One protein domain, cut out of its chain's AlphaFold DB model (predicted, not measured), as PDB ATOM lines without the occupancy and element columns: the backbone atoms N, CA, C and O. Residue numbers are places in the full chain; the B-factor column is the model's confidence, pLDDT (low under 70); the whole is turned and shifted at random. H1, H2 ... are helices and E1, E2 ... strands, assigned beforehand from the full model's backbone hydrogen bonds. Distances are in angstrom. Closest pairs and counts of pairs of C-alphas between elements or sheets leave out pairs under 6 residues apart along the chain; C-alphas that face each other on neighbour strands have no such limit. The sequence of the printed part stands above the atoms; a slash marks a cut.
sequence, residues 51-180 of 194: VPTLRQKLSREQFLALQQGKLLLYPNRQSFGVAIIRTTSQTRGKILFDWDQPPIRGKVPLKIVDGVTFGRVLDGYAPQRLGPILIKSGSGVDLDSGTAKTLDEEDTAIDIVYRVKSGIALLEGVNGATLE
ATOM      1  N   VAL A  51       5.865  50.616 -21.139       86.88
ATOM      2  CA  VAL A  51       6.244  49.371 -20.459       86.88
ATOM      3  C   VAL A  51       5.729  48.167 -21.239       86.88
ATOM      4  O   VAL A  51       4.719  48.287 -21.933       86.88
ATOM      5  N   PRO A  52       6.365  46.991 -21.119       91.44
ATOM      6  CA  PRO A  52       5.787  45.759 -21.629       91.44
ATOM      7  C   PRO A  52       4.404  45.508 -21.014       91.44
ATOM      8  O   PRO A  52       4.237  45.589 -19.791       91.44
ATOM      9  N   THR A  53       3.421  45.157 -21.846       93.50
ATOM     10  CA  THR A  53       2.103  44.735 -21.366       93.50
ATOM     11  C   THR A  53       1.679  43.384 -21.926       93.50
ATOM     12  O   THR A  53       2.037  42.984 -23.036       93.50
ATOM     13  N   LEU A  54       0.881  42.661 -21.141       96.00
ATOM     14  CA  LEU A  54       0.071  41.562 -21.648       96.00
ATOM     15  C   LEU A  54      -1.261  42.122 -22.137       96.00
ATOM     16  O   LEU A  54      -1.894  42.926 -21.454       96.00
ATOM     17  N   ARG A  55      -1.708  41.687 -23.313       95.25
ATOM     18  CA  ARG A  55      -2.948  42.179 -23.919       95.25
ATOM     19  C   ARG A  55      -4.087  41.181 -23.772       95.25
ATOM     20  O   ARG A  55      -3.897  39.972 -23.893       95.25
ATOM     21  N   GLN A  56      -5.286  41.726 -23.618       94.94
ATOM     22  CA  GLN A  56      -6.604  41.086 -23.600       94.94
ATOM     23  C   GLN A  56      -6.896  40.151 -22.436       94.94
ATOM     24  O   GLN A  56      -8.024  40.143 -21.948       94.94
ATOM     25  N   LYS A  57      -5.921  39.364 -21.988       95.44
ATOM     26  CA  LYS A  57      -6.124  38.396 -20.916       95.44
ATOM     27  C   LYS A  57      -4.912  38.262 -20.012       95.44
ATOM     28  O   LYS A  57      -3.776  38.377 -20.467       95.44
ATOM     29  N   LEU A  58      -5.187  37.947 -18.753       95.81
ATOM     30  CA  LEU A  58      -4.193  37.628 -17.739       95.81
ATOM     31  C   LEU A  58      -4.691  36.431 -16.930       95.81
ATOM     32  O   LEU A  58      -5.826  36.439 -16.446       95.81
ATOM     33  N   SER A  59      -3.861  35.395 -16.799       94.31
ATOM     34  CA  SER A  59      -4.147  34.297 -15.877       94.31
ATOM     35  C   SER A  59      -3.742  34.644 -14.449       94.31
ATOM     36  O   SER A  59      -2.878  35.493 -14.228       94.31
ATOM     37  N   ARG A  60      -4.318  33.949 -13.466       91.81
ATOM     38  CA  ARG A  60      -3.907  34.099 -12.064       91.81
ATOM     39  C   ARG A  60      -2.416  33.807 -11.881       91.81
ATOM     40  O   ARG A  60      -1.734  34.536 -11.175       91.81
ATOM     41  N   GLU A  61      -1.895  32.771 -12.531       92.12
ATOM     42  CA  GLU A  61      -0.476  32.404 -12.468       92.12
ATOM     43  C   GLU A  61       0.404  33.508 -13.062       92.12
ATOM     44  O   GLU A  61       1.424  33.862 -12.477       92.12
ATOM     45  N   GLN A  62      -0.015  34.095 -14.187       95.25
ATOM     46  CA  GLN A  62       0.680  35.233 -14.787       95.25
ATOM     47  C   GLN A  62       0.630  36.464 -13.883       95.25
ATOM     48  O   GLN A  62       1.646  37.128 -13.735       95.25
ATOM     49  N   PHE A  63      -0.501  36.756 -13.242       94.00
ATOM     50  CA  PHE A  63      -0.600  37.835 -12.259       94.00
ATOM     51  C   PHE A  63       0.398  37.652 -11.111       94.00
ATOM     52  O   PHE A  63       1.196  38.554 -10.848       94.00
ATOM     53  N   LEU A  64       0.396  36.475 -10.481       92.38
ATOM     54  CA  LEU A  64       1.298  36.156  -9.373       92.38
ATOM     55  C   LEU A  64       2.769  36.251  -9.807       92.38
ATOM     56  O   LEU A  64       3.603  36.774  -9.078       92.38
ATOM     57  N   ALA A  65       3.090  35.772 -11.010       93.69
ATOM     58  CA  ALA A  65       4.463  35.732 -11.501       93.69
ATOM     59  C   ALA A  65       4.964  37.073 -12.054       93.69
ATOM     60  O   ALA A  65       6.164  37.347 -11.993       93.69
ATOM     61  N   LEU A  66       4.089  37.884 -12.653       93.31
ATOM     62  CA  LEU A  66       4.477  39.025 -13.488       93.31
ATOM     63  C   LEU A  66       4.049  40.378 -12.937       93.31
ATOM     64  O   LEU A  66       4.653  41.362 -13.341       93.31
ATOM     65  N   GLN A  67       3.072  40.451 -12.036       92.00
ATOM     66  CA  GLN A  67       2.503  41.736 -11.630       92.00
ATOM     67  C   GLN A  67       2.459  41.944 -10.117       92.00
ATOM     68  O   GLN A  67       2.766  43.041  -9.653       92.00
ATOM     69  N   GLN A  68       2.117  40.909  -9.343       91.69
ATOM     70  CA  GLN A  68       1.985  41.026  -7.893       91.69
ATOM     71  C   GLN A  68       3.287  41.542  -7.257       91.69
ATOM     72  O   GLN A  68       4.353  40.954  -7.440       91.69
ATOM     73  N   GLY A  69       3.200  42.660  -6.530       89.06
ATOM     74  CA  GLY A  69       4.345  43.277  -5.857       89.06
ATOM     75  C   GLY A  69       5.395  43.912  -6.777       89.06
ATOM     76  O   GLY A  69       6.445  44.312  -6.284       89.06
ATOM     77  N   LYS A  70       5.154  43.996  -8.095       89.50
ATOM     78  CA  LYS A  70       6.117  44.574  -9.058       89.50
ATOM     79  C   LYS A  70       5.818  46.014  -9.454       89.50
ATOM     80  O   LYS A  70       6.694  46.698  -9.975       89.50
ATOM     81  N   LEU A  71       4.578  46.433  -9.246       89.00
ATOM     82  CA  LEU A  71       4.088  47.769  -9.546       89.00
ATOM     83  C   LEU A  71       4.369  48.716  -8.376       89.00
ATOM     84  O   LEU A  71       4.318  48.317  -7.208       89.00
ATOM     85  N   LEU A  72       4.654  49.978  -8.685       88.06
ATOM     86  CA  LEU A  72       4.872  51.022  -7.690       88.06
ATOM     87  C   LEU A  72       3.514  51.555  -7.214       88.06
ATOM     88  O   LEU A  72       2.956  52.508  -7.760       88.06
ATOM     89  N   LEU A  73       2.969  50.887  -6.198       88.56
ATOM     90  CA  LEU A  73       1.687  51.198  -5.563       88.56
ATOM     91  C   LEU A  73       1.890  51.573  -4.092       88.56
ATOM     92  O   LEU A  73       2.870  51.160  -3.460       88.56
ATOM     93  N   TYR A  74       0.933  52.306  -3.515       89.44
ATOM     94  CA  TYR A  74       0.934  52.595  -2.081       89.44
ATOM     95  C   TYR A  74       1.012  51.314  -1.234       89.44
ATOM     96  O   TYR A  74       0.506  50.269  -1.653       89.44
ATOM     97  N   PRO A  75       1.585  51.373  -0.014       88.88
ATOM     98  CA  PRO A  75       1.796  50.196   0.834       88.88
ATOM     99  C   PRO A  75       0.563  49.303   1.033       88.88
ATOM    100  O   PRO A  75       0.676  48.084   1.051       88.88
ATOM    101  N   ASN A  76      -0.635  49.887   1.117       89.94
ATOM    102  CA  ASN A  76      -1.899  49.160   1.272       89.94
ATOM    103  C   ASN A  76      -2.460  48.561  -0.038       89.94
ATOM    104  O   ASN A  76      -3.577  48.049  -0.037       89.94
ATOM    105  N   ARG A  77      -1.724  48.663  -1.150       91.38
ATOM    106  CA  ARG A  77      -2.130  48.235  -2.498       91.38
ATOM    107  C   ARG A  77      -1.085  47.392  -3.229       91.38
ATOM    108  O   ARG A  77      -1.360  46.933  -4.329       91.38
ATOM    109  N   GLN A  78       0.089  47.165  -2.639       89.31
ATOM    110  CA  GLN A  78       1.222  46.487  -3.290       89.31
ATOM    111  C   GLN A  78       0.910  45.069  -3.788       89.31
ATOM    112  O   GLN A  78       1.543  44.586  -4.725       89.31
ATOM    113  N   SER A  79      -0.062  44.389  -3.177       90.00
ATOM    114  CA  SER A  79      -0.483  43.049  -3.586       90.00
ATOM    115  C   SER A  79      -1.437  43.038  -4.783       90.00
ATOM    116  O   SER A  79      -1.724  41.956  -5.292       90.00
ATOM    117  N   PHE A  80      -1.931  44.193  -5.235       94.00
ATOM    118  CA  PHE A  80      -2.948  44.282  -6.278       94.00
ATOM    119  C   PHE A  80      -2.352  44.391  -7.680       94.00
ATOM    120  O   PHE A  80      -1.245  44.886  -7.890       94.00
ATOM    121  N   GLY A  81      -3.124  43.924  -8.658       94.38
ATOM    122  CA  GLY A  81      -2.824  44.067 -10.075       94.38
ATOM    123  C   GLY A  81      -3.476  45.312 -10.664       94.38
ATOM    124  O   GLY A  81      -4.499  45.782 -10.168       94.38
ATOM    125  N   VAL A  82      -2.905  45.829 -11.751       94.75
ATOM    126  CA  VAL A  82      -3.457  46.959 -12.509       94.75
ATOM    127  C   VAL A  82      -3.815  46.491 -13.914       94.75
ATOM    128  O   VAL A  82      -3.029  45.814 -14.573       94.75
ATOM    129  N   ALA A  83      -4.991  46.864 -14.404       95.12
ATOM    130  CA  ALA A  83      -5.329  46.718 -15.815       95.12
ATOM    131  C   ALA A  83      -5.766  48.064 -16.377       95.12
ATOM    132  O   ALA A  83      -6.583  48.755 -15.770       95.12
ATOM    133  N   ILE A  84      -5.231  48.429 -17.537       94.31
ATOM    134  CA  ILE A  84      -5.712  49.552 -18.336       94.31
ATOM    135  C   ILE A  84      -6.865  49.038 -19.187       94.31
ATOM    136  O   ILE A  84      -6.765  47.977 -19.804       94.31
ATOM    137  N   ILE A  85      -7.978  49.765 -19.167       92.94
ATOM    138  CA  ILE A  85      -9.231  49.337 -19.787       92.94
ATOM    139  C   ILE A  85      -9.648  50.315 -20.876       92.94
ATOM    140  O   ILE A  85      -9.485  51.532 -20.744       92.94
ATOM    141  N   ARG A  86     -10.230  49.777 -21.944       91.19
ATOM    142  CA  ARG A  86     -10.963  50.549 -22.946       91.19
ATOM    143  C   ARG A  86     -12.255  49.825 -23.275       91.19
ATOM    144  O   ARG A  86     -12.195  48.661 -23.657       91.19
ATOM    145  N   THR A  87     -13.384  50.507 -23.153       88.00
ATOM    146  CA  THR A  87     -14.702  49.956 -23.494       88.00
ATOM    147  C   THR A  87     -15.082  50.319 -24.930       88.00
ATOM    148  O   THR A  87     -14.409  51.116 -25.606       88.00
ATOM    149  N   THR A  88     -16.166  49.731 -25.429       82.62
ATOM    150  CA  THR A  88     -16.679  50.008 -26.781       82.62
ATOM    151  C   THR A  88     -17.185  51.443 -26.945       82.62
ATOM    152  O   THR A  88     -17.056  52.014 -28.032       82.62
ATOM    153  N   SER A  89     -17.634  52.077 -25.857       78.12
ATOM    154  CA  SER A  89     -18.009  53.497 -25.796       78.12
ATOM    155  C   SER A  89     -16.808  54.458 -25.860       78.12
ATOM    156  O   SER A  89     -16.962  55.672 -25.740       78.12
ATOM    157  N   GLN A  90     -15.599  53.940 -26.125       71.06
ATOM    158  CA  GLN A  90     -14.332  54.683 -26.178       71.06
ATOM    159  C   GLN A  90     -13.899  55.277 -24.837       71.06
ATOM    160  O   GLN A  90     -12.977  56.104 -24.793       71.06
ATOM    161  N   THR A  91     -14.510  54.822 -23.750       83.75
ATOM    162  CA  THR A  91     -14.105  55.164 -22.396       83.75
ATOM    163  C   THR A  91     -12.773  54.492 -22.098       83.75
ATOM    164  O   THR A  91     -12.573  53.319 -22.407       83.75
ATOM    165  N   ARG A  92     -11.824  55.245 -21.536       88.56
ATOM    166  CA  ARG A  92     -10.505  54.730 -21.130       88.56
ATOM    167  C   ARG A  92     -10.420  54.751 -19.629       88.56
ATOM    168  O   ARG A  92     -10.877  55.703 -19.015       88.56
ATOM    169  N   GLY A  93      -9.772  53.780 -19.025       90.25
ATOM    170  CA  GLY A  93      -9.664  53.760 -17.582       90.25
ATOM    171  C   GLY A  93      -8.574  52.849 -17.095       90.25
ATOM    172  O   GLY A  93      -7.746  52.350 -17.859       90.25
ATOM    173  N   LYS A  94      -8.624  52.598 -15.798       92.31
ATOM    174  CA  LYS A  94      -7.860  51.540 -15.168       92.31
ATOM    175  C   LYS A  94      -8.620  50.951 -13.999       92.31
ATOM    176  O   LYS A  94      -9.398  51.646 -13.348       92.31
ATOM    177  N   ILE A  95      -8.351  49.686 -13.729       94.31
ATOM    178  CA  ILE A  95      -8.862  48.962 -12.571       94.31
ATOM    179  C   ILE A  95      -7.698  48.432 -11.745       94.31
ATOM    180  O   ILE A  95      -6.670  48.020 -12.285       94.31
ATOM    181  N   LEU A  96      -7.899  48.445 -10.438       94.69
ATOM    182  CA  LEU A  96      -7.089  47.775  -9.442       94.69
ATOM    183  C   LEU A  96      -7.825  46.494  -9.058       94.69
ATOM    184  O   LEU A  96      -8.991  46.551  -8.656       94.69
ATOM    185  N   PHE A  97      -7.188  45.339  -9.206       94.62
ATOM    186  CA  PHE A  97      -7.842  44.053  -8.983       94.62
ATOM    187  C   PHE A  97      -7.020  43.119  -8.098       94.62
ATOM    188  O   PHE A  97      -5.811  43.274  -7.943       94.62
ATOM    189  N   ASP A  98      -7.702  42.131  -7.529       92.25
ATOM    190  CA  ASP A  98      -7.127  41.171  -6.601       92.25
ATOM    191  C   ASP A  98      -7.696  39.756  -6.799       92.25
ATOM    192  O   ASP A  98      -8.907  39.568  -6.966       92.25
ATOM    193  N   TRP A  99      -6.799  38.767  -6.752       86.69
ATOM    194  CA  TRP A  99      -7.084  37.326  -6.769       86.69
ATOM    195  C   TRP A  99      -6.823  36.643  -5.417       86.69
ATOM    196  O   TRP A  99      -7.050  35.438  -5.301       86.69
ATOM    197  N   ASP A 100      -6.350  37.373  -4.407       71.25
ATOM    198  CA  ASP A 100      -6.042  36.872  -3.064       71.25
ATOM    199  C   ASP A 100      -7.261  36.914  -2.127       71.25
ATOM    200  O   ASP A 100      -7.201  37.269  -0.951       71.25
ATOM    201  N   GLN A 101      -8.428  36.569  -2.669       68.19
ATOM    202  CA  GLN A 101      -9.660  36.493  -1.895       68.19
ATOM    203  C   GLN A 101      -9.885  35.057  -1.398       68.19
ATOM    204  O   GLN A 101      -9.677  34.105  -2.162       68.19
ATOM    205  N   PRO A 102     -10.370  34.868  -0.151       66.00
ATOM    206  CA  PRO A 102     -10.730  33.551   0.355       66.00
ATOM    207  C   PRO A 102     -11.690  32.840  -0.610       66.00
ATOM    208  O   PRO A 102     -12.625  33.474  -1.115       66.00
ATOM    209  N   PRO A 103     -11.515  31.532  -0.868       67.81
ATOM    210  CA  PRO A 103     -12.413  30.805  -1.749       67.81
ATOM    211  C   PRO A 103     -13.861  30.882  -1.250       67.81
ATOM    212  O   PRO A 103     -14.173  30.470  -0.133       67.81
ATOM    213  N   ILE A 104     -14.779  31.344  -2.097       65.31
ATOM    214  CA  ILE A 104     -16.214  31.335  -1.809       65.31
ATOM    215  C   ILE A 104     -16.792  30.078  -2.446       65.31
ATOM    216  O   ILE A 104     -16.816  29.946  -3.670       65.31
ATOM    217  N   ARG A 105     -17.260  29.135  -1.617       69.88
ATOM    218  CA  ARG A 105     -17.764  27.820  -2.070       69.88
ATOM    219  C   ARG A 105     -16.735  27.066  -2.932       69.88
ATOM    220  O   ARG A 105     -17.079  26.506  -3.970       69.88
ATOM    221  N   GLY A 106     -15.463  27.108  -2.528       63.56
ATOM    222  CA  GLY A 106     -14.363  26.425  -3.220       63.56
ATOM    223  C   GLY A 106     -13.887  27.095  -4.517       63.56
ATOM    224  O   GLY A 106     -13.039  26.533  -5.200       63.56
ATOM    225  N   LYS A 107     -14.398  28.284  -4.864       67.31
ATOM    226  CA  LYS A 107     -13.957  29.060  -6.032       67.31
ATOM    227  C   LYS A 107     -13.269  30.342  -5.577       67.31
ATOM    228  O   LYS A 107     -13.835  31.069  -4.766       67.31
ATOM    229  N   VAL A 108     -12.078  30.623  -6.101       71.25
ATOM    230  CA  VAL A 108     -11.357  31.883  -5.850       71.25
ATOM    231  C   VAL A 108     -12.050  32.987  -6.655       71.25
ATOM    232  O   VAL A 108     -12.064  32.892  -7.880       71.25
ATOM    233  N   PRO A 109     -12.696  33.983  -6.032       82.00
ATOM    234  CA  PRO A 109     -13.294  35.073  -6.787       82.00
ATOM    235  C   PRO A 109     -12.218  36.073  -7.230       82.00
ATOM    236  O   PRO A 109     -11.167  36.191  -6.604       82.00
ATOM    237  N   LEU A 110     -12.505  36.817  -8.295       90.50
ATOM    238  CA  LEU A 110     -11.741  38.006  -8.667       90.50
ATOM    239  C   LEU A 110     -12.453  39.228  -8.082       90.50
ATOM    240  O   LEU A 110     -13.676  39.332  -8.175       90.50
ATOM    241  N   LYS A 111     -11.713  40.167  -7.500       92.19
ATOM    242  CA  LYS A 111     -12.272  41.424  -6.997       92.19
ATOM    243  C   LYS A 111     -11.665  42.601  -7.742       92.19
ATOM    244  O   LYS A 111     -10.449  42.728  -7.783       92.19
ATOM    245  N   ILE A 112     -12.498  43.491  -8.268       93.69
ATOM    246  CA  ILE A 112     -12.080  44.856  -8.600       93.69
ATOM    247  C   ILE A 112     -12.164  45.648  -7.305       93.69
ATOM    248  O   ILE A 112     -13.245  45.799  -6.735       93.69
ATOM    249  N   VAL A 113     -11.015  46.079  -6.801       93.69
ATOM    250  CA  VAL A 113     -10.890  46.807  -5.536       93.69
ATOM    251  C   VAL A 113     -11.256  48.273  -5.733       93.69
ATOM    252  O   VAL A 113     -11.997  48.826  -4.926       93.69
ATOM    253  N   ASP A 114     -10.764  48.861  -6.818       92.31
ATOM    254  CA  ASP A 114     -10.980  50.250  -7.216       92.31
ATOM    255  C   ASP A 114     -10.873  50.327  -8.745       92.31
ATOM    256  O   ASP A 114     -10.258  49.476  -9.393       92.31
ATOM    257  N   GLY A 115     -11.463  51.344  -9.342       90.56
ATOM    258  CA  GLY A 115     -11.328  51.628 -10.752       90.56
ATOM    259  C   GLY A 115     -11.768  53.041 -11.066       90.56
ATOM    260  O   GLY A 115     -12.574  53.652 -10.364       90.56
ATOM    261  N   VAL A 116     -11.218  53.573 -12.144       89.19
ATOM    262  CA  VAL A 116     -11.614  54.871 -12.668       89.19
ATOM    263  C   VAL A 116     -11.677  54.801 -14.180       89.19
ATOM    264  O   VAL A 116     -10.727  54.367 -14.836       89.19
ATOM    265  N   THR A 117     -12.805  55.228 -14.727       87.50
ATOM    266  CA  THR A 117     -13.032  55.362 -16.158       87.50
ATOM    267  C   THR A 117     -13.189  56.839 -16.500       87.50
ATOM    268  O   THR A 117     -13.762  57.629 -15.752       87.50
ATOM    269  N   PHE A 118     -12.608  57.235 -17.623       81.31
ATOM    270  CA  PHE A 118     -12.575  58.589 -18.144       81.31
ATOM    271  C   PHE A 118     -13.284  58.579 -19.494       81.31
ATOM    272  O   PHE A 118     -12.790  57.997 -20.470       81.31
ATOM    273  N   GLY A 119     -14.445  59.229 -19.547       71.00
ATOM    274  CA  GLY A 119     -15.109  59.530 -20.808       71.00
ATOM    275  C   GLY A 119     -14.314  60.552 -21.628       71.00
ATOM    276  O   GLY A 119     -13.298  61.109 -21.191       71.00
ATOM    277  N   ARG A 120     -14.771  60.834 -22.850       65.56
ATOM    278  CA  ARG A 120     -14.188  61.927 -23.637       65.56
ATOM    279  C   ARG A 120     -14.567  63.252 -22.970       65.56
ATOM    280  O   ARG A 120     -15.742  63.560 -22.838       65.56
ATOM    281  N   VAL A 121     -13.571  64.064 -22.609       59.19
ATOM    282  CA  VAL A 121     -13.787  65.401 -22.012       59.19
ATOM    283  C   VAL A 121     -14.688  66.281 -22.890       59.19
ATOM    284  O   VAL A 121     -15.507  67.028 -22.368       59.19
ATOM    285  N   LEU A 122     -14.575  66.155 -24.218       58.88
ATOM    286  CA  LEU A 122     -15.414  66.875 -25.186       58.88
ATOM    287  C   LEU A 122     -16.907  66.536 -25.073       58.88
ATOM    288  O   LEU A 122     -17.734  67.349 -25.465       58.88
ATOM    289  N   ASP A 123     -17.242  65.374 -24.514       64.88
ATOM    290  CA  ASP A 123     -18.621  64.933 -24.316       64.88
ATOM    291  C   ASP A 123     -19.166  65.345 -22.930       64.88
ATOM    292  O   ASP A 123     -20.305  65.033 -22.598       64.88
ATOM    293  N   GLY A 124     -18.366  66.027 -22.096       61.53
ATOM    294  CA  GLY A 124     -18.783  66.508 -20.772       61.53
ATOM    295  C   GLY A 124     -18.875  65.434 -19.680       61.53
ATOM    296  O   GLY A 124     -19.394  65.714 -18.600       61.53
ATOM    297  N   TYR A 125     -18.374  64.219 -19.922       70.06
ATOM    298  CA  TYR A 125     -18.421  63.137 -18.935       70.06
ATOM    299  C   TYR A 125     -17.399  63.328 -17.809       70.06
ATOM    300  O   TYR A 125     -16.194  63.451 -18.047       70.06
ATOM    301  N   ALA A 126     -17.887  63.293 -16.568       75.00
ATOM    302  CA  ALA A 126     -17.040  63.199 -15.387       75.00
ATOM    303  C   ALA A 126     -16.402  61.798 -15.287       75.00
ATOM    304  O   ALA A 126     -16.995  60.825 -15.762       75.00
ATOM    305  N   PRO A 127     -15.223  61.665 -14.653       81.94
ATOM    306  CA  PRO A 127     -14.672  60.355 -14.344       81.94
ATOM    307  C   PRO A 127     -15.643  59.550 -13.477       81.94
ATOM    308  O   PRO A 127     -16.143  60.058 -12.470       81.94
ATOM    309  N   GLN A 128     -15.874  58.295 -13.837       85.44
ATOM    310  CA  GLN A 128     -16.693  57.374 -13.058       85.44
ATOM    311  C   GLN A 128     -15.783  56.464 -12.241       85.44
ATOM    312  O   GLN A 128     -14.770  55.958 -12.726       85.44
ATOM    313  N   ARG A 129     -16.136  56.279 -10.969       88.44
ATOM    314  CA  ARG A 129     -15.455  55.340 -10.078       88.44
ATOM    315  C   ARG A 129     -16.137  53.982 -10.146       88.44
ATOM    316  O   ARG A 129     -17.362  53.904 -10.161       88.44
ATOM    317  N   LEU A 130     -15.328  52.934 -10.175       88.31
ATOM    318  CA  LEU A 130     -15.762  51.546 -10.161       88.31
ATOM    319  C   LEU A 130     -15.308  50.897  -8.857       88.31
ATOM    320  O   LEU A 130     -14.225  51.188  -8.356       88.31
ATOM    321  N   GLY A 131     -16.094  49.951  -8.353       83.56
ATOM    322  CA  GLY A 131     -15.673  49.118  -7.233       83.56
ATOM    323  C   GLY A 131     -16.180  49.555  -5.851       83.56
ATOM    324  O   GLY A 131     -16.692  50.662  -5.683       83.56
ATOM    325  N   PRO A 132     -16.041  48.667  -4.850       91.38
ATOM    326  CA  PRO A 132     -15.537  47.300  -4.985       91.38
ATOM    327  C   PRO A 132     -16.554  46.379  -5.682       91.38
ATOM    328  O   PRO A 132     -17.720  46.330  -5.301       91.38
ATOM    329  N   ILE A 133     -16.114  45.616  -6.688       90.62
ATOM    330  CA  ILE A 133     -16.959  44.679  -7.447       90.62
ATOM    331  C   ILE A 133     -16.381  43.275  -7.312       90.62
ATOM    332  O   ILE A 133     -15.220  43.031  -7.641       90.62
ATOM    333  N   LEU A 134     -17.198  42.338  -6.837       89.19
ATOM    334  CA  LEU A 134     -16.826  40.931  -6.735       89.19
ATOM    335  C   LEU A 134     -17.313  40.171  -7.970       89.19
ATOM    336  O   LEU A 134     -18.515  40.086  -8.218       89.19
ATOM    337  N   ILE A 135     -16.386  39.570  -8.708       88.81
ATOM    338  CA  ILE A 135     -16.658  38.834  -9.940       88.81
ATOM    339  C   ILE A 135     -16.516  37.340  -9.654       88.81
ATOM    340  O   ILE A 135     -15.440  36.824  -9.338       88.81
ATOM    341  N   LYS A 136     -17.636  36.625  -9.751       86.25
ATOM    342  CA  LYS A 136     -17.665  35.165  -9.629       86.25
ATOM    343  C   LYS A 136     -17.231  34.527 -10.946       86.25
ATOM    344  O   LYS A 136     -17.374  35.113 -12.014       86.25
ATOM    345  N   SER A 137     -16.704  33.306 -10.880       83.50
ATOM    346  CA  SER A 137     -16.381  32.543 -12.091       83.50
ATOM    347  C   SER A 137     -17.639  32.351 -12.940       83.50
ATOM    348  O   SER A 137     -18.632  31.828 -12.433       83.50
ATOM    349  N   GLY A 138     -17.563  32.691 -14.228       83.31
ATOM    350  CA  GLY A 138     -18.708  32.660 -15.145       83.31
ATOM    351  C   GLY A 138     -19.577  33.923 -15.091       83.31
ATOM    352  O   GLY A 138     -20.671  33.932 -15.646       83.31
ATOM    353  N   SER A 139     -19.099  34.975 -14.431       89.06
ATOM    354  CA  SER A 139     -19.705  36.304 -14.429       89.06
ATOM    355  C   SER A 139     -18.797  37.303 -15.145       89.06
ATOM    356  O   SER A 139     -17.590  37.081 -15.304       89.06
ATOM    357  N   GLY A 140     -19.390  38.413 -15.557       90.88
ATOM    358  CA  GLY A 140     -18.686  39.549 -16.122       90.88
ATOM    359  C   GLY A 140     -19.123  40.865 -15.508       90.88
ATOM    360  O   GLY A 140     -20.005  40.902 -14.648       90.88
ATOM    361  N   VAL A 141     -18.471  41.934 -15.941       91.50
ATOM    362  CA  VAL A 141     -18.771  43.307 -15.547       91.50
ATOM    363  C   VAL A 141     -18.886  44.151 -16.804       91.50
ATOM    364  O   VAL A 141     -18.013  44.111 -17.671       91.50
ATOM    365  N   ASP A 142     -19.974  44.900 -16.875       90.81
ATOM    366  CA  ASP A 142     -20.114  46.062 -17.746       90.81
ATOM    367  C   ASP A 142     -19.391  47.225 -17.054       90.81
ATOM    368  O   ASP A 142     -19.752  47.611 -15.938       90.81
ATOM    369  N   LEU A 143     -18.312  47.719 -17.661       88.12
ATOM    370  CA  LEU A 143     -17.457  48.758 -17.086       88.12
ATOM    371  C   LEU A 143     -18.037  50.160 -17.283       88.12
ATOM    372  O   LEU A 143     -17.635  51.070 -16.555       88.12
ATOM    373  N   ASP A 144     -18.981  50.330 -18.210       83.00
ATOM    374  CA  ASP A 144     -19.700  51.585 -18.402       83.00
ATOM    375  C   ASP A 144     -20.755  51.767 -17.287       83.00
ATOM    376  O   ASP A 144     -20.921  52.863 -16.749       83.00
ATOM    377  N   SER A 145     -21.425  50.695 -16.845       81.94
ATOM    378  CA  SER A 145     -22.359  50.760 -15.698       81.94
ATOM    379  C   SER A 145     -21.742  50.392 -14.343       81.94
ATOM    380  O   SER A 145     -22.323  50.689 -13.299       81.94
ATOM    381  N   GLY A 146     -20.583  49.729 -14.329       82.50
ATOM    382  CA  GLY A 146     -19.963  49.165 -13.125       82.50
ATOM    383  C   GLY A 146     -20.721  47.973 -12.531       82.50
ATOM    384  O   GLY A 146     -20.498  47.613 -11.372       82.50
ATOM    385  N   THR A 147     -21.629  47.358 -13.293       84.56
ATOM    386  CA  THR A 147     -22.518  46.300 -12.798       84.56
ATOM    387  C   THR A 147     -21.972  44.917 -13.137       84.56
ATOM    388  O   THR A 147     -21.691  44.613 -14.296       84.56
ATOM    389  N   ALA A 148     -21.873  44.043 -12.131       84.94
ATOM    390  CA  ALA A 148     -21.564  42.630 -12.337       84.94
ATOM    391  C   ALA A 148     -22.824  41.834 -12.702       84.94
ATOM    392  O   ALA A 148     -23.852  41.955 -12.033       84.94
ATOM    393  N   LYS A 149     -22.728  40.969 -13.714       84.44
ATOM    394  CA  LYS A 149     -23.815  40.078 -14.145       84.44
ATOM    395  C   LYS A 149     -23.304  38.664 -14.394       84.44
ATOM    396  O   LYS A 149     -22.125  38.440 -14.675       84.44
ATOM    397  N   THR A 150     -24.191  37.686 -14.255       84.00
ATOM    398  CA  THR A 150     -23.922  36.316 -14.710       84.00
ATOM    399  C   THR A 150     -23.953  36.303 -16.229       84.00
ATOM    400  O   THR A 150     -24.814  36.948 -16.805       84.00
ATOM    401  N   LEU A 151     -23.024  35.589 -16.860       81.19
ATOM    402  CA  LEU A 151     -22.967  35.530 -18.316       81.19
ATOM    403  C   LEU A 151     -24.112  34.672 -18.853       81.19
ATOM    404  O   LEU A 151     -24.177  33.482 -18.538       81.19
ATOM    405  N   ASP A 152     -24.968  35.269 -19.674       76.31
ATOM    406  CA  ASP A 152     -25.807  34.567 -20.639       76.31
ATOM    407  C   ASP A 152     -25.190  34.681 -22.049       76.31
ATOM    408  O   ASP A 152     -24.157  35.330 -22.244       76.31
ATOM    409  N   GLU A 153     -25.735  33.952 -23.023       62.03
ATOM    410  CA  GLU A 153     -25.175  33.899 -24.384       62.03
ATOM    411  C   GLU A 153     -25.401  35.197 -25.184       62.03
ATOM    412  O   GLU A 153     -24.765  35.381 -26.222       62.03
ATOM    413  N   GLU A 154     -26.249  36.109 -24.695       68.56
ATOM    414  CA  GLU A 154     -26.692  37.311 -25.414       68.56
ATOM    415  C   GLU A 154     -26.187  38.631 -24.797       68.56
ATOM    416  O   GLU A 154     -26.355  39.689 -25.405       68.56
ATOM    417  N   ASP A 155     -25.529  38.604 -23.632       75.19
ATOM    418  CA  ASP A 155     -25.060  39.805 -22.930       75.19
ATOM    419  C   ASP A 155     -23.865  40.476 -23.646       75.19
ATOM    420  O   ASP A 155     -22.683  40.306 -23.316       75.19
ATOM    421  N   THR A 156     -24.177  41.317 -24.634       81.06
ATOM    422  CA  THR A 156     -23.193  42.126 -25.375       81.06
ATOM    423  C   THR A 156     -22.687  43.335 -24.588       81.06
ATOM    424  O   THR A 156     -21.723  43.968 -25.007       81.06
ATOM    425  N   ALA A 157     -23.333  43.681 -23.469       84.75
ATOM    426  CA  ALA A 157     -22.974  44.833 -22.635       84.75
ATOM    427  C   ALA A 157     -21.779  44.568 -21.701       84.75
ATOM    428  O   ALA A 157     -21.261  45.484 -21.077       84.75
ATOM    429  N   ILE A 158     -21.357  43.311 -21.557       90.88
ATOM    430  CA  ILE A 158     -20.246  42.947 -20.678       90.88
ATOM    431  C   ILE A 158     -18.920  43.318 -21.336       90.88
ATOM    432  O   ILE A 158     -18.679  42.911 -22.466       90.88
ATOM    433  N   ASP A 159     -18.033  44.004 -20.616       92.31
ATOM    434  CA  ASP A 159     -16.706  44.377 -21.117       92.31
ATOM    435  C   ASP A 159     -15.612  43.421 -20.633       92.31
ATOM    436  O   ASP A 159     -14.648  43.141 -21.345       92.31
ATOM    437  N   ILE A 160     -15.735  42.904 -19.408       93.38
ATOM    438  CA  ILE A 160     -14.741  42.004 -18.813       93.38
ATOM    439  C   ILE A 160     -15.389  40.782 -18.194       93.38
ATOM    440  O   ILE A 160     -16.490  40.846 -17.655       93.38
ATOM    441  N   VAL A 161     -14.679  39.661 -18.219       92.75
ATOM    442  CA  VAL A 161     -15.155  38.389 -17.668       92.75
ATOM    443  C   VAL A 161     -14.098  37.718 -16.820       92.75
ATOM    444  O   VAL A 161     -12.910  37.741 -17.141       92.75
ATOM    445  N   TYR A 162     -14.556  37.054 -15.760       91.50
ATOM    446  CA  TYR A 162     -13.744  36.112 -15.006       91.50
ATOM    447  C   TYR A 162     -14.181  34.683 -15.344       91.50
ATOM    448  O   TYR A 162     -15.308  34.269 -15.053       91.50
ATOM    449  N   ARG A 163     -13.292  33.913 -15.975       88.94
ATOM    450  CA  ARG A 163     -13.565  32.533 -16.405       88.94
ATOM    451  C   ARG A 163     -12.525  31.574 -15.849       88.94
ATOM    452  O   ARG A 163     -11.363  31.924 -15.688       88.94
ATOM    453  N   VAL A 164     -12.941  30.333 -15.618       86.81
ATOM    454  CA  VAL A 164     -12.030  29.214 -15.364       86.81
ATOM    455  C   VAL A 164     -12.121  28.269 -16.558       86.81
ATOM    456  O   VAL A 164     -13.161  27.648 -16.767       86.81
ATOM    457  N   LYS A 165     -11.060  28.193 -17.368       83.31
ATOM    458  CA  LYS A 165     -10.973  27.326 -18.555       83.31
ATOM    459  C   LYS A 165      -9.882  26.287 -18.324       83.31
ATOM    460  O   LYS A 165      -8.740  26.653 -18.078       83.31
ATOM    461  N   SER A 166     -10.232  25.001 -18.374       85.06
ATOM    462  CA  SER A 166      -9.284  23.894 -18.149       85.06
ATOM    463  C   SER A 166      -8.478  24.027 -16.844       85.06
ATOM    464  O   SER A 166      -7.287  23.745 -16.810       85.06
ATOM    465  N   GLY A 167      -9.122  24.512 -15.776       82.81
ATOM    466  CA  GLY A 167      -8.485  24.757 -14.475       82.81
ATOM    467  C   GLY A 167      -7.722  26.082 -14.356       82.81
ATOM    468  O   GLY A 167      -7.324  26.441 -13.253       82.81
ATOM    469  N   ILE A 168      -7.574  26.840 -15.444       87.00
ATOM    470  CA  ILE A 168      -6.859  28.120 -15.465       87.00
ATOM    471  C   ILE A 168      -7.852  29.263 -15.255       87.00
ATOM    472  O   ILE A 168      -8.796  29.436 -16.030       87.00
ATOM    473  N   ALA A 169      -7.630  30.045 -14.201       89.75
ATOM    474  CA  ALA A 169      -8.377  31.257 -13.885       89.75
ATOM    475  C   ALA A 169      -7.899  32.424 -14.763       89.75
ATOM    476  O   ALA A 169      -6.715  32.749 -14.751       89.75
ATOM    477  N   LEU A 170      -8.816  33.056 -15.498       93.06
ATOM    478  CA  LEU A 170      -8.536  34.093 -16.491       93.06
ATOM    479  C   LEU A 170      -9.424  35.319 -16.269       93.06
ATOM    480  O   LEU A 170     -10.645  35.186 -16.158       93.06
ATOM    481  N   LEU A 171      -8.807  36.498 -16.261       94.62
ATOM    482  CA  LEU A 171      -9.475  37.777 -16.499       94.62
ATOM    483  C   LEU A 171      -9.309  38.119 -17.979       94.62
ATOM    484  O   LEU A 171      -8.180  38.161 -18.467       94.62
ATOM    485  N   GLU A 172     -10.414  38.330 -18.691       94.88
ATOM    486  CA  GLU A 172     -10.425  38.567 -20.140       94.88
ATOM    487  C   GLU A 172     -11.296  39.786 -20.483       94.88
ATOM    488  O   GLU A 172     -12.358  39.970 -19.886       94.88
ATOM    489  N   GLY A 173     -10.869  40.593 -21.459       93.69
ATOM    490  CA  GLY A 173     -11.730  41.559 -22.147       93.69
ATOM    491  C   GLY A 173     -12.593  40.859 -23.201       93.69
ATOM    492  O   GLY A 173     -12.133  39.921 -23.857       93.69
ATOM    493  N   VAL A 174     -13.849  41.277 -23.349       92.69
ATOM    494  CA  VAL A 174     -14.821  40.703 -24.295       92.69
ATOM    495  C   VAL A 174     -15.637  41.799 -24.981       92.69
ATOM    496  O   VAL A 174     -15.497  42.974 -24.663       92.69
ATOM    497  N   ASN A 175     -16.455  41.417 -25.968       91.31
ATOM    498  CA  ASN A 175     -17.396  42.306 -26.662       91.31
ATOM    499  C   ASN A 175     -16.779  43.607 -27.211       91.31
ATOM    500  O   ASN A 175     -17.456  44.615 -27.344       91.31
ATOM    501  N   GLY A 176     -15.491  43.586 -27.573       89.31
ATOM    502  CA  GLY A 176     -14.778  44.742 -28.128       89.31
ATOM    503  C   GLY A 176     -14.074  45.623 -27.094       89.31
ATOM    504  O   GLY A 176     -13.320  46.515 -27.492       89.31
ATOM    505  N   ALA A 177     -14.241  45.354 -25.798       92.62
ATOM    506  CA  ALA A 177     -13.403  45.947 -24.769       92.62
ATOM    507  C   ALA A 177     -11.968  45.408 -24.851       92.62
ATOM    508  O   ALA A 177     -11.725  44.266 -25.248       92.62
ATOM    509  N   THR A 178     -10.993  46.229 -24.462       93.56
ATOM    510  CA  THR A 178      -9.582  45.838 -24.427       93.56
ATOM    511  C   THR A 178      -9.002  45.999 -23.036       93.56
ATOM    512  O   THR A 178      -9.192  47.038 -22.401       93.56
ATOM    513  N   LEU A 179      -8.235  44.994 -22.613       95.19
ATOM    514  CA  LEU A 179      -7.440  45.018 -21.389       95.19
ATOM    515  C   LEU A 179      -5.953  45.026 -21.722       95.19
ATOM    516  O   LEU A 179      -5.500  44.242 -22.555       95.19
ATOM    517  N   GLU A 180      -5.194  45.884 -21.054       95.75
ATOM    518  CA  GLU A 180      -3.736  45.932 -21.143       95.75
ATOM    519  C   GLU A 180      -3.158  45.877 -19.726       95.75
ATOM    520  O   GLU A 180      -3.458  46.716 -18.875       95.75
TER     521      GLU A 180
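AT A GLANCE: This is residues 51 to 180 of the 194 residues of an uncharacterized protein of Acidiferrobacteraceae bacterium (UniProt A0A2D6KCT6). Two twisted sheets of strands stand face to face as a loose-edged sandwich: E3, E4, E5, E6, E7 and E12 make the one, E2, E11, E10, E8 and E9 the other, and the short helix H1 lies at the side of E2 and E11. The long strand E5 bends sharply, with E6 beside one part of it and E7 beside another. The printed part has 130 residues, with one named helix and twelve named strands in the order E1, E2, H1, then E3 to E12. The six-stranded sheet is branched, the five-stranded one has the order E2, E11, E10, E8, E9, and the neighbours in both are antiparallel; the class is mostly strand, though under half of the residues are in named elements. The whole is compact, with a radius of gyration of the C-alphas of 14.2 A and spans of 43 by 38 by 25 A.

IN THESE COORDINATES: E1 is residues 53 to 55 and begins at C-alpha 53, at (2.103, 44.735, -21.366). E2 is residues 57 to 59, and H1, residues 60 to 66, is 9.8 A long. E3, residues 81 to 86, is 16.6 A long, and E4, residues 92 to 98, is 20.2 A. E5, residues 110 to 118, is the longest strand at 22.7 A, from C-alpha 110 at (-11.741, 38.006, -8.667); it bends by 65 degrees at residue 113. E6 is residues 128 to 130 and runs on into E7, residues 133 to 135, across a break of 2 residues, at 50 degrees. E8 is residues 139 to 142 and E9 residues 147 to 150. E10, residues 160 to 165, is 15.2 A long, and E11, residues 168 to 173, is 15.8 A. E12, residues 178 to 180, ends at C-alpha 180, at (-3.736, 45.932, -21.143).

HOW THE PARTS SIT: In the strongly twisted branched sheet, E3, E4, E5 and E6 form a meander, each strand the antiparallel neighbour of the one before. E12 lies on one side of E3, with N 84 and O 180 2.8 A apart, and E4 on the other side, with N 83 and O 95 2.9 A apart. Hairpin E4 and E5 has N 94 and O 116 at 2.9 A. On the other side of E5 from E4 the pairing is staggered: N 117 and O 128 of E6 are 2.9 A apart, N 112 and O 133 of E7 2.8 A. In the second sheet, these backbone pairs are within hydrogen-bond range: N 58 and O 171 of the neighbours E2 and E11, 3.0 A apart, N 163 and O 170 of hairpin E10 and E11, 2.9 A apart, N 141 and O 160 of the neighbours E8 and E10, 2.8 A apart, and N 140 and O 149 of hairpin E8 and E9, 2.9 A apart. The two sheets form a sandwich, two sheets face to face: the facing parts are 9.5 A centre to centre, their best planes 29 degrees apart. The closest C-alphas of E7 and E10 are those of Ile 135 and Tyr 162, 6.4 A apart; those of E11 and E12 are Gly 173 and Leu 179, 5.6 A apart. H1 is on the second sheet at a height over the sheet of 5.4 A, only just over none of its strands, since 2 of its C-alphas fall on E2; the closest C-alphas of H1 and E11 are those of Arg 60 and Ala 169, 5.6 A apart. H1 only grazes the branched sheet. Every O i to N i+4 pair of H1 is within hydrogen-bond range. E1 pairs with no named strand; its closest C-alpha to E12 is that of Arg 55, 4.7 A from that of Glu 180.

THE WHOLE: The C-alphas farthest apart, those of Gly 106 and Leu 122, are 46.0 A apart. The printed part has no cut. The links H1 to E3 and E4 to E5 are long, and residues 67 to 80 hold no named element. The mean pLDDT of the printed part is 86.0; residues 101 to 107, 120 to 124 and 153 to 154 are under 70.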